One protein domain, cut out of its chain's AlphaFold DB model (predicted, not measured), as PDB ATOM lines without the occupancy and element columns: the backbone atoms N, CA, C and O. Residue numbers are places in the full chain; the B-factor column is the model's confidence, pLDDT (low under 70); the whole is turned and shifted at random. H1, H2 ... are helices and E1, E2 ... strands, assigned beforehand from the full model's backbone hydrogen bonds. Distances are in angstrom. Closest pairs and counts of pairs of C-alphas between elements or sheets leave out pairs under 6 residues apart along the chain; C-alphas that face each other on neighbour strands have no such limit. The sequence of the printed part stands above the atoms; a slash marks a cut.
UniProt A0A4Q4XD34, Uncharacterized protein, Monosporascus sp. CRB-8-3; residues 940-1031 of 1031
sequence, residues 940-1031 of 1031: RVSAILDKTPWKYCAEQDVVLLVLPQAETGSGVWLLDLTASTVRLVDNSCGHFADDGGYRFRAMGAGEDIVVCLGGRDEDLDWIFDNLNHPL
ATOM      1  N   ARG A 940      90.963  15.318  31.533       71.81
ATOM      2  CA  ARG A 940      91.675  15.385  30.251       71.81
ATOM      3  C   ARG A 940      91.101  14.405  29.241       71.81
ATOM      4  O   ARG A 940      90.886  14.790  28.098       71.81
ATOM      5  N   VAL A 941      90.836  13.169  29.660       71.25
ATOM      6  CA  VAL A 941      90.266  12.126  28.802       71.25
ATOM      7  C   VAL A 941      88.839  12.491  28.399       71.25
ATOM      8  O   VAL A 941      88.520  12.441  27.212       71.25
ATOM      9  N   SER A 942      88.022  12.945  29.355       74.94
ATOM     10  CA  SER A 942      86.673  13.454  29.078       74.94
ATOM     11  C   SER A 942      86.706  14.643  28.118       74.94
ATOM     12  O   SER A 942      86.050  14.604  27.087       74.94
ATOM     13  N   ALA A 943      87.567  15.640  28.353       76.88
ATOM     14  CA  ALA A 943      87.670  16.800  27.467       76.88
ATOM     15  C   ALA A 943      88.137  16.460  26.039       76.88
ATOM     16  O   ALA A 943      87.870  17.230  25.118       76.88
ATOM     17  N   ILE A 944      88.867  15.356  25.844       73.00
ATOM     18  CA  ILE A 944      89.250  14.883  24.507       73.00
ATOM     19  C   ILE A 944      88.073  14.162  23.846       73.00
ATOM     20  O   ILE A 944      87.781  14.446  22.687       73.00
ATOM     21  N   LEU A 945      87.384  13.279  24.574       76.06
ATOM     22  CA  LEU A 945      86.187  12.581  24.098       76.06
ATOM     23  C   LEU A 945      85.045  13.543  23.742       76.06
ATOM     24  O   LEU A 945      84.365  13.328  22.748       76.06
ATOM     25  N   ASP A 946      84.881  14.632  24.492       81.19
ATOM     26  CA  ASP A 946      83.858  15.652  24.226       81.19
ATOM     27  C   ASP A 946      84.151  16.464  22.954       81.19
ATOM     28  O   ASP A 946      83.246  17.015  22.331       81.19
ATOM     29  N   LYS A 947      85.428  16.578  22.570       80.94
ATOM     30  CA  LYS A 947      85.876  17.375  21.414       80.94
ATOM     31  C   LYS A 947      86.076  16.561  20.143       80.94
ATOM     32  O   LYS A 947      86.249  17.147  19.079       80.94
ATOM     33  N   THR A 948      86.124  15.240  20.263       82.00
ATOM     34  CA  THR A 948      86.516  14.344  19.177       82.00
ATOM     35  C   THR A 948      85.351  13.424  18.866       82.00
ATOM     36  O   THR A 948      84.937  12.720  19.775       82.00
ATOM     37  N   PRO A 949      84.826  13.359  17.634       86.81
ATOM     38  CA  PRO A 949      83.784  12.395  17.308       86.81
ATOM     39  C   PRO A 949      84.279  10.969  17.570       86.81
ATOM     40  O   PRO A 949      85.362  10.581  17.121       86.81
ATOM     41  N   TRP A 950      83.502  10.179  18.305       88.62
ATOM     42  CA  TRP A 950      83.844   8.795  18.610       88.62
ATOM     43  C   TRP A 950      82.608   7.900  18.636       88.62
ATOM     44  O   TRP A 950      81.496   8.366  18.870       88.62
ATOM     45  N   LYS A 951      82.814   6.602  18.412       88.06
ATOM     46  CA  LYS A 951      81.770   5.577  18.431       88.06
ATOM     47  C   LYS A 951      82.276   4.328  19.133       88.06
ATOM     48  O   LYS A 951      83.339   3.821  18.791       88.06
ATOM     49  N   TYR A 952      81.527   3.819  20.107       87.94
ATOM     50  CA  TYR A 952      81.830   2.541  20.753       87.94
ATOM     51  C   TYR A 952      81.053   1.397  20.097       87.94
ATOM     52  O   TYR A 952      79.825   1.435  20.023       87.94
ATOM     53  N   CYS A 953      81.781   0.380  19.650       85.50
ATOM     54  CA  CYS A 953      81.273  -0.874  19.112       85.50
ATOM     55  C   CYS A 953      81.345  -1.936  20.217       85.50
ATOM     56  O   CYS A 953      82.385  -2.566  20.421       85.50
ATOM     57  N   ALA A 954      80.246  -2.107  20.956       81.81
ATOM     58  CA  ALA A 954      80.205  -2.953  22.150       81.81
ATOM     59  C   ALA A 954      80.498  -4.436  21.863       81.81
ATOM     60  O   ALA A 954      81.185  -5.077  22.652       81.81
ATOM     61  N   GLU A 955      80.034  -4.967  20.726       80.81
ATOM     62  CA  GLU A 955      80.218  -6.381  20.356       80.81
ATOM     63  C   GLU A 955      81.689  -6.775  20.202       80.81
ATOM     64  O   GLU A 955      82.069  -7.900  20.518       80.81
ATOM     65  N   GLN A 956      82.518  -5.834  19.752       80.62
ATOM     66  CA  GLN A 956      83.954  -6.037  19.565       80.62
ATOM     67  C   GLN A 956      84.786  -5.402  20.688       80.62
ATOM     68  O   GLN A 956      86.002  -5.559  20.710       80.62
ATOM     69  N   ASP A 957      84.140  -4.683  21.615       84.19
ATOM     70  CA  ASP A 957      84.775  -3.860  22.649       84.19
ATOM     71  C   ASP A 957      85.845  -2.921  22.056       84.19
ATOM     72  O   ASP A 957      87.009  -2.875  22.460       84.19
ATOM     73  N   VAL A 958      85.422  -2.165  21.043       84.94
ATOM     74  CA  VAL A 958      86.267  -1.288  20.227       84.94
ATOM     75  C   VAL A 958      85.703   0.131  20.208       84.94
ATOM     76  O   VAL A 958      84.495   0.314  20.152       84.94
ATOM     77  N   VAL A 959      86.563   1.152  20.195       86.06
ATOM     78  CA  VAL A 959      86.170   2.557  19.998       86.06
ATOM     79  C   VAL A 959      86.749   3.098  18.705       86.06
ATOM     80  O   VAL A 959      87.957   3.090  18.530       86.06
ATOM     81  N   LEU A 960      85.915   3.623  17.821       87.31
ATOM     82  CA  LEU A 960      86.347   4.429  16.689       87.31
ATOM     83  C   LEU A 960      86.433   5.896  17.122       87.31
ATOM     84  O   LEU A 960      85.533   6.394  17.782       87.31
ATOM     85  N   LEU A 961      87.513   6.584  16.774       86.38
ATOM     86  CA  LEU A 961      87.865   7.940  17.195       86.38
ATOM     87  C   LEU A 961      88.334   8.724  15.972       86.38
ATOM     88  O   LEU A 961      89.329   8.371  15.347       86.38
ATOM     89  N   VAL A 962      87.633   9.789  15.614       84.62
ATOM     90  CA  VAL A 962      87.894  10.543  14.384       84.62
ATOM     91  C   VAL A 962      88.766  11.736  14.732       84.62
ATOM     92  O   VAL A 962      88.307  12.687  15.356       84.62
ATOM     93  N   LEU A 963      90.043  11.687  14.354       76.25
ATOM     94  CA  LEU A 963      90.991  12.760  14.648       76.25
ATOM     95  C   LEU A 963      91.355  13.552  13.390       76.25
ATOM     96  O   LEU A 963      91.596  12.948  12.340       76.25
ATOM     97  N   PRO A 964      91.488  14.885  13.488       67.19
ATOM     98  CA  PRO A 964      92.013  15.688  12.392       67.19
ATOM     99  C   PRO A 964      93.473  15.295  12.095       67.19
ATOM    100  O   PRO A 964      94.310  15.263  13.001       67.19
ATOM    101  N   GLN A 965      93.795  14.980  10.834       66.62
ATOM    102  CA  GLN A 965      95.182  14.856  10.369       66.62
ATOM    103  C   GLN A 965      95.620  16.171   9.725       66.62
ATOM    104  O   GLN A 965      94.847  16.824   9.028       66.62
ATOM    105  N   ALA A 966      96.873  16.564   9.962       53.47
ATOM    106  CA  ALA A 966      97.369  17.899   9.636       53.47
ATOM    107  C   ALA A 966      97.357  18.242   8.130       53.47
ATOM    108  O   ALA A 966      97.352  19.424   7.801       53.47
ATOM    109  N   GLU A 967      97.371  17.245   7.235       56.03
ATOM    110  CA  GLU A 967      97.533  17.467   5.784       56.03
ATOM    111  C   GLU A 967      96.605  16.614   4.885       56.03
ATOM    112  O   GLU A 967      96.460  16.939   3.712       56.03
ATOM    113  N   THR A 968      95.949  15.562   5.396       55.25
ATOM    114  CA  THR A 968      95.269  14.529   4.574       55.25
ATOM    115  C   THR A 968      93.784  14.299   4.896       55.25
ATOM    116  O   THR A 968      93.187  13.367   4.366       55.25
ATOM    117  N   GLY A 969      93.165  15.140   5.733       64.38
ATOM    118  CA  GLY A 969      91.764  14.992   6.159       64.38
ATOM    119  C   GLY A 969      91.604  14.338   7.537       64.38
ATOM    120  O   GLY A 969      92.566  14.190   8.289       64.38
ATOM    121  N   SER A 970      90.378  13.991   7.931       65.25
ATOM    122  CA  SER A 970      90.114  13.290   9.195       65.25
ATOM    123  C   SER A 970      90.491  11.810   9.084       65.25
ATOM    124  O   SER A 970      89.998  11.103   8.209       65.25
ATOM    125  N   GLY A 971      91.350  11.328   9.983       72.62
ATOM    126  CA  GLY A 971      91.713   9.917  10.088       72.62
ATOM    127  C   GLY A 971      90.902   9.230  11.181       72.62
ATOM    128  O   GLY A 971      90.786   9.753  12.290       72.62
ATOM    129  N   VAL A 972      90.369   8.049  10.887       80.81
ATOM    130  CA  VAL A 972      89.579   7.261  11.842       80.81
ATOM    131  C   VAL A 972      90.513   6.326  12.595       80.81
ATOM    132  O   VAL A 972      91.210   5.525  11.990       80.81
ATOM    133  N   TRP A 973      90.546   6.408  13.915       81.62
ATOM    134  CA  TRP A 973      91.378   5.587  14.785       81.62
ATOM    135  C   TRP A 973      90.516   4.593  15.543       81.62
ATOM    136  O   TRP A 973      89.614   4.963  16.274       81.62
ATOM    137  N   LEU A 974      90.823   3.320  15.409       83.38
ATOM    138  CA  LEU A 974      90.277   2.243  16.203       83.38
ATOM    139  C   LEU A 974      91.091   2.052  17.478       83.38
ATOM    140  O   LEU A 974      92.296   1.856  17.430       83.38
ATOM    141  N   LEU A 975      90.435   2.037  18.625       81.44
ATOM    142  CA  LEU A 975      90.999   1.694  19.919       81.44
ATOM    143  C   LEU A 975      90.374   0.376  20.356       81.44
ATOM    144  O   LEU A 975      89.206   0.314  20.723       81.44
ATOM    145  N   ASP A 976      91.172  -0.677  20.312       78.44
ATOM    146  CA  ASP A 976      90.813  -2.001  20.793       78.44
ATOM    147  C   ASP A 976      90.937  -2.012  22.319       78.44
ATOM    148  O   ASP A 976      92.044  -1.998  22.884       78.44
ATOM    149  N   LEU A 977      89.791  -1.988  23.001       76.44
ATOM    150  CA  LEU A 977      89.749  -1.924  24.455       76.44
ATOM    151  C   LEU A 977      90.110  -3.268  25.092       76.44
ATOM    152  O   LEU A 977      90.514  -3.285  26.258       76.44
ATOM    153  N   THR A 978      90.066  -4.375  24.354       74.25
ATOM    154  CA  THR A 978      90.525  -5.673  24.858       74.25
ATOM    155  C   THR A 978      92.050  -5.728  24.868       74.25
ATOM    156  O   THR A 978      92.661  -5.928  25.922       74.25
ATOM    157  N   ALA A 979      92.679  -5.428  23.731       68.00
ATOM    158  CA  ALA A 979      94.122  -5.525  23.550       68.00
ATOM    159  C   ALA A 979      94.883  -4.281  24.036       68.00
ATOM    160  O   ALA A 979      96.108  -4.294  24.112       68.00
ATOM    161  N   SER A 980      94.186  -3.191  24.383       69.19
ATOM    162  CA  SER A 980      94.811  -1.883  24.661       69.19
ATOM    163  C   SER A 980      95.654  -1.372  23.488       69.19
ATOM    164  O   SER A 980      96.657  -0.684  23.691       69.19
ATOM    165  N   THR A 981      95.264  -1.737  22.268       69.44
ATOM    166  CA  THR A 981      95.958  -1.323  21.047       69.44
ATOM    167  C   THR A 981      95.153  -0.252  20.348       69.44
ATOM    168  O   THR A 981      93.934  -0.180  20.472       69.44
ATOM    169  N   VAL A 982      95.848   0.604  19.620       73.69
ATOM    170  CA  VAL A 982      95.222   1.604  18.763       73.69
ATOM    171  C   VAL A 982      95.670   1.360  17.337       73.69
ATOM    172  O   VAL A 982      96.823   1.018  17.096       73.69
ATOM    173  N   ARG A 983      94.765   1.497  16.388       75.81
ATOM    174  CA  ARG A 983      94.984   1.220  14.978       75.81
ATOM    175  C   ARG A 983      94.385   2.386  14.224       75.81
ATOM    176  O   ARG A 983      93.282   2.802  14.532       75.81
ATOM    177  N   LEU A 984      95.088   2.940  13.255       73.06
ATOM    178  CA  LEU A 984      94.422   3.815  12.299       73.06
ATOM    179  C   LEU A 984      93.624   2.897  11.339       73.06
ATOM    180  O   LEU A 984      94.078   1.802  10.990       73.06
ATOM    181  N   VAL A 985      92.405   3.292  11.005       75.56
ATOM    182  CA  VAL A 985      91.476   2.585  10.119       75.56
ATOM    183  C   VAL A 985      91.583   3.224   8.749       75.56
ATOM    184  O   VAL A 985      91.550   4.449   8.624       75.56
ATOM    185  N   ASP A 986      91.715   2.389   7.726       73.88
ATOM    186  CA  ASP A 986      91.567   2.837   6.351       73.88
ATOM    187  C   ASP A 986      90.073   3.013   6.059       73.88
ATOM    188  O   ASP A 986      89.339   2.049   5.831       73.88
ATOM    189  N   ASN A 987      89.610   4.258   6.138       74.94
ATOM    190  CA  ASN A 987      88.213   4.610   5.911       74.94
ATOM    191  C   ASN A 987      87.779   4.406   4.452       74.94
ATOM    192  O   ASN A 987      86.584   4.254   4.212       74.94
ATOM    193  N   SER A 988      88.718   4.300   3.503       73.75
ATOM    194  CA  SER A 988      88.404   3.994   2.100       73.75
ATOM    195  C   SER A 988      87.890   2.561   1.894       73.75
ATOM    196  O   SER A 988      87.243   2.271   0.889       73.75
ATOM    197  N   CYS A 989      88.138   1.665   2.854       73.75
ATOM    198  CA  CYS A 989      87.773   0.248   2.784       73.75
ATOM    199  C   CYS A 989      86.456  -0.096   3.512       73.75
ATOM    200  O   CYS A 989      86.177  -1.275   3.758       73.75
ATOM    201  N   GLY A 990      85.671   0.910   3.907       83.31
ATOM    202  CA  GLY A 990      84.378   0.712   4.559       83.31
ATOM    203  C   GLY A 990      83.289   0.262   3.577       83.31
ATOM    204  O   GLY A 990      83.209   0.762   2.458       83.31
ATOM    205  N   HIS A 991      82.443  -0.689   3.978       86.50
ATOM    206  CA  HIS A 991      81.284  -1.120   3.191       86.50
ATOM    207  C   HIS A 991      80.122  -1.551   4.090       86.50
ATOM    208  O   HIS A 991      80.332  -2.068   5.183       86.50
ATOM    209  N   PHE A 992      78.887  -1.378   3.619       86.62
ATOM    210  CA  PHE A 992      77.720  -1.980   4.266       86.62
ATOM    211  C   PHE A 992      77.636  -3.460   3.885       86.62
ATOM    212  O   PHE A 992      77.664  -3.795   2.699       86.62
ATOM    213  N   ALA A 993      77.561  -4.334   4.883       85.94
ATOM    214  CA  ALA A 993      77.354  -5.764   4.701       85.94
ATOM    215  C   ALA A 993      75.856  -6.112   4.631       85.94
ATOM    216  O   ALA A 993      74.996  -5.322   5.022       85.94
ATOM    217  N   ASP A 994      75.544  -7.316   4.137       84.00
ATOM    218  CA  ASP A 994      74.164  -7.792   3.933       84.00
ATOM    219  C   ASP A 994      73.356  -7.914   5.241       84.00
ATOM    220  O   ASP A 994      72.128  -7.939   5.213       84.00
ATOM    221  N   ASP A 995      74.034  -7.972   6.391       82.69
ATOM    222  CA  ASP A 995      73.421  -7.958   7.726       82.69
ATOM    223  C   ASP A 995      73.052  -6.546   8.214       82.69
ATOM    224  O   ASP A 995      72.553  -6.386   9.327       82.69
ATOM    225  N   GLY A 996      73.286  -5.522   7.389       81.12
ATOM    226  CA  GLY A 996      73.050  -4.121   7.717       81.12
ATOM    227  C   GLY A 996      74.163  -3.479   8.547       81.12
ATOM    228  O   GLY A 996      74.089  -2.284   8.808       81.12
ATOM    229  N   GLY A 997      75.208  -4.211   8.945       83.75
ATOM    230  CA  GLY A 997      76.358  -3.633   9.640       83.75
ATOM    231  C   GLY A 997      77.279  -2.865   8.689       83.75
ATOM    232  O   GLY A 997      77.501  -3.286   7.552       83.75
ATOM    233  N   TYR A 998      77.867  -1.758   9.150       85.88
ATOM    234  CA  TYR A 998      78.951  -1.101   8.413       85.88
ATOM    235  C   TYR A 998      80.286  -1.721   8.818       85.88
ATOM    236  O   TYR A 998      80.646  -1.723   9.995       85.88
ATOM    237  N   ARG A 999      81.015  -2.285   7.857       86.44
ATOM    238  CA  ARG A 999      82.234  -3.054   8.092       86.44
ATOM    239  C   ARG A 999      83.459  -2.360   7.530       86.44
ATOM    240  O   ARG A 999      83.480  -1.961   6.368       86.44
ATOM    241  N   PHE A1000      84.516  -2.304   8.331       81.50
ATOM    242  CA  PHE A1000      85.853  -1.953   7.867       81.50
ATOM    243  C   PHE A1000      86.712  -3.197   7.803       81.50
ATOM    244  O   PHE A1000      86.852  -3.903   8.803       81.50
ATOM    245  N   ARG A1001      87.389  -3.408   6.676       68.56
ATOM    246  CA  ARG A1001      88.470  -4.386   6.649       68.56
ATOM    247  C   ARG A1001      89.615  -3.855   7.511       68.56
ATOM    248  O   ARG A1001      90.318  -2.924   7.119       68.56
ATOM    249  N   ALA A1002      89.812  -4.435   8.692       60.28
ATOM    250  CA  ALA A1002      90.983  -4.122   9.492       60.28
ATOM    251  C   ALA A1002      92.224  -4.614   8.738       60.28
ATOM    252  O   ALA A1002      92.390  -5.817   8.531       60.28
ATOM    253  N   MET A1003      93.104  -3.697   8.333       55.50
ATOM    254  CA  MET A1003      94.422  -4.045   7.792       55.50
ATOM    255  C   MET A1003      95.121  -5.012   8.774       55.50
ATOM    256  O   MET A1003      95.393  -4.646   9.922       55.50
ATOM    257  N   GLY A1004      95.307  -6.268   8.354       52.00
ATOM    258  CA  GLY A1004      96.139  -7.264   9.036       52.00
ATOM    259  C   GLY A1004      95.478  -8.256   9.997       52.00
ATOM    260  O   GLY A1004      96.106  -9.266  10.300       52.00
ATOM    261  N   ALA A1005      94.252  -8.036  10.487       52.41
ATOM    262  CA  ALA A1005      93.661  -8.929  11.504       52.41
ATOM    263  C   ALA A1005      92.775 -10.049  10.935       52.41
ATOM    264  O   ALA A1005      92.416 -10.965  11.667       52.41
ATOM    265  N   GLY A1006      92.391  -9.977   9.657       57.06
ATOM    266  CA  GLY A1006      91.450 -10.924   9.042       57.06
ATOM    267  C   GLY A1006      90.002 -10.811   9.546       57.06
ATOM    268  O   GLY A1006      89.108 -11.348   8.901       57.06
ATOM    269  N   GLU A1007      89.763 -10.092  10.644       65.88
ATOM    270  CA  GLU A1007      88.436  -9.783  11.173       65.88
ATOM    271  C   GLU A1007      88.014  -8.371  10.760       65.88
ATOM    272  O   GLU A1007      88.739  -7.392  10.974       65.88
ATOM    273  N   ASP A1008      86.833  -8.272  10.155       76.31
ATOM    274  CA  ASP A1008      86.205  -6.994   9.852       76.31
ATOM    275  C   ASP A1008      85.758  -6.315  11.156       76.31
ATOM    276  O   ASP A1008      85.203  -6.945  12.059       76.31
ATOM    277  N   ILE A1009      85.978  -5.008  11.259       75.69
ATOM    278  CA  ILE A1009      85.426  -4.201  12.349       75.69
ATOM    279  C   ILE A1009      83.986  -3.899  11.975       75.69
ATOM    280  O   ILE A1009      83.750  -3.232  10.970       75.69
ATOM    281  N   VAL A1010      83.045  -4.386  12.770       78.00
ATOM    282  CA  VAL A1010      81.615  -4.222  12.556       78.00
ATOM    283  C   VAL A1010      81.132  -3.062  13.421       78.00
ATOM    284  O   VAL A1010      81.132  -3.119  14.651       78.00
ATOM    285  N   VAL A1011      80.718  -1.982  12.769       79.94
ATOM    286  CA  VAL A1011      79.892  -0.945  13.384       79.94
ATOM    287  C   VAL A1011      78.451  -1.412  13.245       79.94
ATOM    288  O   VAL A1011      77.830  -1.267  12.188       79.94
ATOM    289  N   CYS A1012      77.941  -2.045  14.298       76.12
ATOM    290  CA  CYS A1012      76.553  -2.483  14.339       76.12
ATOM    291  C   CYS A1012      75.652  -1.250  14.331       76.12
ATOM    292  O   CYS A1012      75.746  -0.416  15.232       76.12
ATOM    293  N   LEU A1013      74.785  -1.145  13.322       75.69
ATOM    294  CA  LEU A1013      73.740  -0.131  13.298       75.69
ATOM    295  C   LEU A1013      72.707  -0.521  14.350       75.69
ATOM    296  O   LEU A1013      71.883  -1.410  14.130       75.69
ATOM    297  N   GLY A1014      72.764   0.113  15.515       62.38
ATOM    298  CA  GLY A1014      71.867  -0.158  16.629       62.38
ATOM    299  C   GLY A1014      70.460   0.389  16.397       62.38
ATOM    300  O   GLY A1014      69.961   1.099  17.256       62.38
ATOM    301  N   GLY A1015      69.834   0.134  15.241       61.19
ATOM    302  CA  GLY A1015      68.458   0.528  14.898       61.19
ATOM    303  C   GLY A1015      68.116   2.022  15.020       61.19
ATOM    304  O   GLY A1015      66.947   2.375  14.883       61.19
ATOM    305  N   ARG A1016      69.093   2.888  15.308       66.94
ATOM    306  CA  ARG A1016      68.946   4.333  15.502       66.94
ATOM    307  C   ARG A1016      69.678   5.059  14.384       66.94
ATOM    308  O   ARG A1016      70.818   4.712  14.073       66.94
ATOM    309  N   ASP A1017      69.039   6.092  13.848       79.44
ATOM    310  CA  ASP A1017      69.587   6.936  12.779       79.44
ATOM    311  C   ASP A1017      70.927   7.593  13.177       79.44
ATOM    312  O   ASP A1017      71.786   7.794  12.325       79.44
ATOM    313  N   GLU A1018      71.171   7.787  14.480       81.56
ATOM    314  CA  GLU A1018      72.420   8.330  15.046       81.56
ATOM    315  C   GLU A1018      73.689   7.584  14.584       81.56
ATOM    316  O   GLU A1018      74.751   8.189  14.430       81.56
ATOM    317  N   ASP A1019      73.599   6.270  14.352       82.38
ATOM    318  CA  ASP A1019      74.749   5.457  13.939       82.38
ATOM    319  C   ASP A1019      75.082   5.674  12.464       82.38
ATOM    320  O   ASP A1019      76.256   5.739  12.094       82.38
ATOM    321  N   LEU A1020      74.045   5.820  11.636       83.00
ATOM    322  CA  LEU A1020      74.173   6.147  10.222       83.00
ATOM    323  C   LEU A1020      74.695   7.570  10.046       83.00
ATOM    324  O   LEU A1020      75.633   7.762   9.276       83.00
ATOM    325  N   ASP A1021      74.153   8.531  10.794       85.62
ATOM    326  CA  ASP A1021      74.608   9.922  10.777       85.62
ATOM    327  C   ASP A1021      76.090  10.004  11.149       85.62
ATOM    328  O   ASP A1021      76.889  10.581  10.413       85.62
ATOM    329  N   TRP A1022      76.510   9.314  12.218       88.12
ATOM    330  CA  TRP A1022      77.922   9.276  12.593       88.12
ATOM    331  C   TRP A1022      78.809   8.678  11.490       88.12
ATOM    332  O   TRP A1022      79.889   9.214  11.221       88.12
ATOM    333  N   ILE A1023      78.368   7.597  10.830       85.19
ATOM    334  CA  ILE A1023      79.091   6.988   9.702       85.19
ATOM    335  C   ILE A1023      79.197   7.966   8.529       85.19
ATOM    336  O   ILE A1023      80.290   8.162   7.994       85.19
ATOM    337  N   PHE A1024      78.098   8.597   8.125       85.12
ATOM    338  CA  PHE A1024      78.096   9.512   6.987       85.12
ATOM    339  C   PHE A1024      78.912  10.776   7.254       85.12
ATOM    340  O   PHE A1024      79.693  11.175   6.389       85.12
ATOM    341  N   ASP A1025      78.810  11.338   8.456       84.75
ATOM    342  CA  ASP A1025      79.490  12.578   8.824       84.75
ATOM    343  C   ASP A1025      80.998  12.392   9.028       84.75
ATOM    344  O   ASP A1025      81.775  13.312   8.773       84.75
ATOM    345  N   ASN A1026      81.434  11.214   9.492       83.81
ATOM    346  CA  ASN A1026      82.815  11.026   9.949       83.81
ATOM    347  C   ASN A1026      83.622   9.982   9.169       83.81
ATOM    348  O   ASN A1026      84.854  10.024   9.185       83.81
ATOM    349  N   LEU A1027      82.961   9.023   8.518       79.50
ATOM    350  CA  LEU A1027      83.623   7.918   7.816       79.50
ATOM    351  C   LEU A1027      83.542   8.076   6.298       79.50
ATOM    352  O   LEU A1027      84.412   7.564   5.599       79.50
ATOM    353  N   ASN A1028      82.546   8.809   5.795       68.44
ATOM    354  CA  ASN A1028      82.250   8.939   4.372       68.44
ATOM    355  C   ASN A1028      82.760  10.264   3.776       68.44
ATOM    356  O   ASN A1028      82.060  10.934   3.016       68.44
ATOM    357  N   HIS A1029      83.980  10.669   4.135       56.78
ATOM    358  CA  HIS A1029      84.593  11.840   3.513       56.78
ATOM    359  C   HIS A1029      84.956  11.504   2.053       56.78
ATOM    360  O   HIS A1029      85.704  10.550   1.830       56.78
ATOM    361  N   PRO A1030      84.455  12.255   1.051       42.44
ATOM    362  CA  PRO A1030      84.862  12.052  -0.331       42.44
ATOM    363  C   PRO A1030      86.332  12.473  -0.462       42.44
ATOM    364  O   PRO A1030      86.644  13.655  -0.311       42.44
ATOM    365  N   LEU A1031      87.217  11.494  -0.673       36.53
ATOM    366  CA  LEU A1031      88.613  11.709  -1.072       36.53
ATOM    367  C   LEU A1031      88.700  12.237  -2.507       36.53
ATOM    368  O   LEU A1031      87.976  11.698  -3.381       36.53
TER     369      LEU A1031
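Overview. This is residues 940 to 1031 of the 1031 residues of an uncharacterized protein of Monosporascus sp. CRB-8-3 (UniProt A0A4Q4XD34). A strongly twisted four-strand sheet, E1 to E4, meets a small three-strand sheet, E5 to E7, set crosswise to it, and helix H2 packs on the larger sheet and grazes the smaller. Helix H1 lies off both sheets, the element farthest from the middle. The 92 printed residues run H1, E1 to E7, H2, with both sheets antiparallel in chain order; the class is mixed. The whole is compact, with a radius of gyration of the C-alphas of 12.7 A and spans of 37 by 31 by 29 A.

Along the chain. H1 is residues 940 to 945, beginning at C-alpha 940 (91.675, 15.385, 30.251). E1 is 950 to 953, E2 958 to 965 (20.9 A), E3 969 to 976 (22.4 A), E4 981 to 985 (12.4 A), E5 990 to 992, E6 998 to 1001 and E7 1008 to 1011. H2 is 1017 to 1026, 14.1 A long, ending at C-alpha 1026 (82.815, 11.026, 9.949).

Arrangement. E1 to E4 form a meander, each strand the antiparallel neighbour of the one before, and so do E5 to E7. Within hydrogen-bond range are N 951 and O 960 of E1 and E2, 2.8 A, N 961 and O 973 of E2 and E3, 2.7 A, N 974 and O 983 of E3 and E4, 2.7 A, N 991 and O 999 of E5 and E6, 2.9 A, and N 1000 and O 1009 of E6 and E7, 2.9 A. Between the sheets, the closest C-alphas of E1 and E7 are those of Cys 953 and Val 1011, 5.9 A. H2 is on the larger sheet at a height of 10.3 A, slantwise to the strands at 45 degrees to E1 on the local plane. In H1 and H2 every O i to N i+4 pair is within hydrogen-bond range.

Size, cuts and confidence. The C-alphas of Arg 940 and Asp 994 are farthest apart, 39.2 A. The printed part has no cut and no long link. Mean pLDDT of the printed part is 75.3; it is under 70 at residues 964 to 970, 979 to 981, 1001 to 1007, 1014 to 1016 and 1028 to 1031.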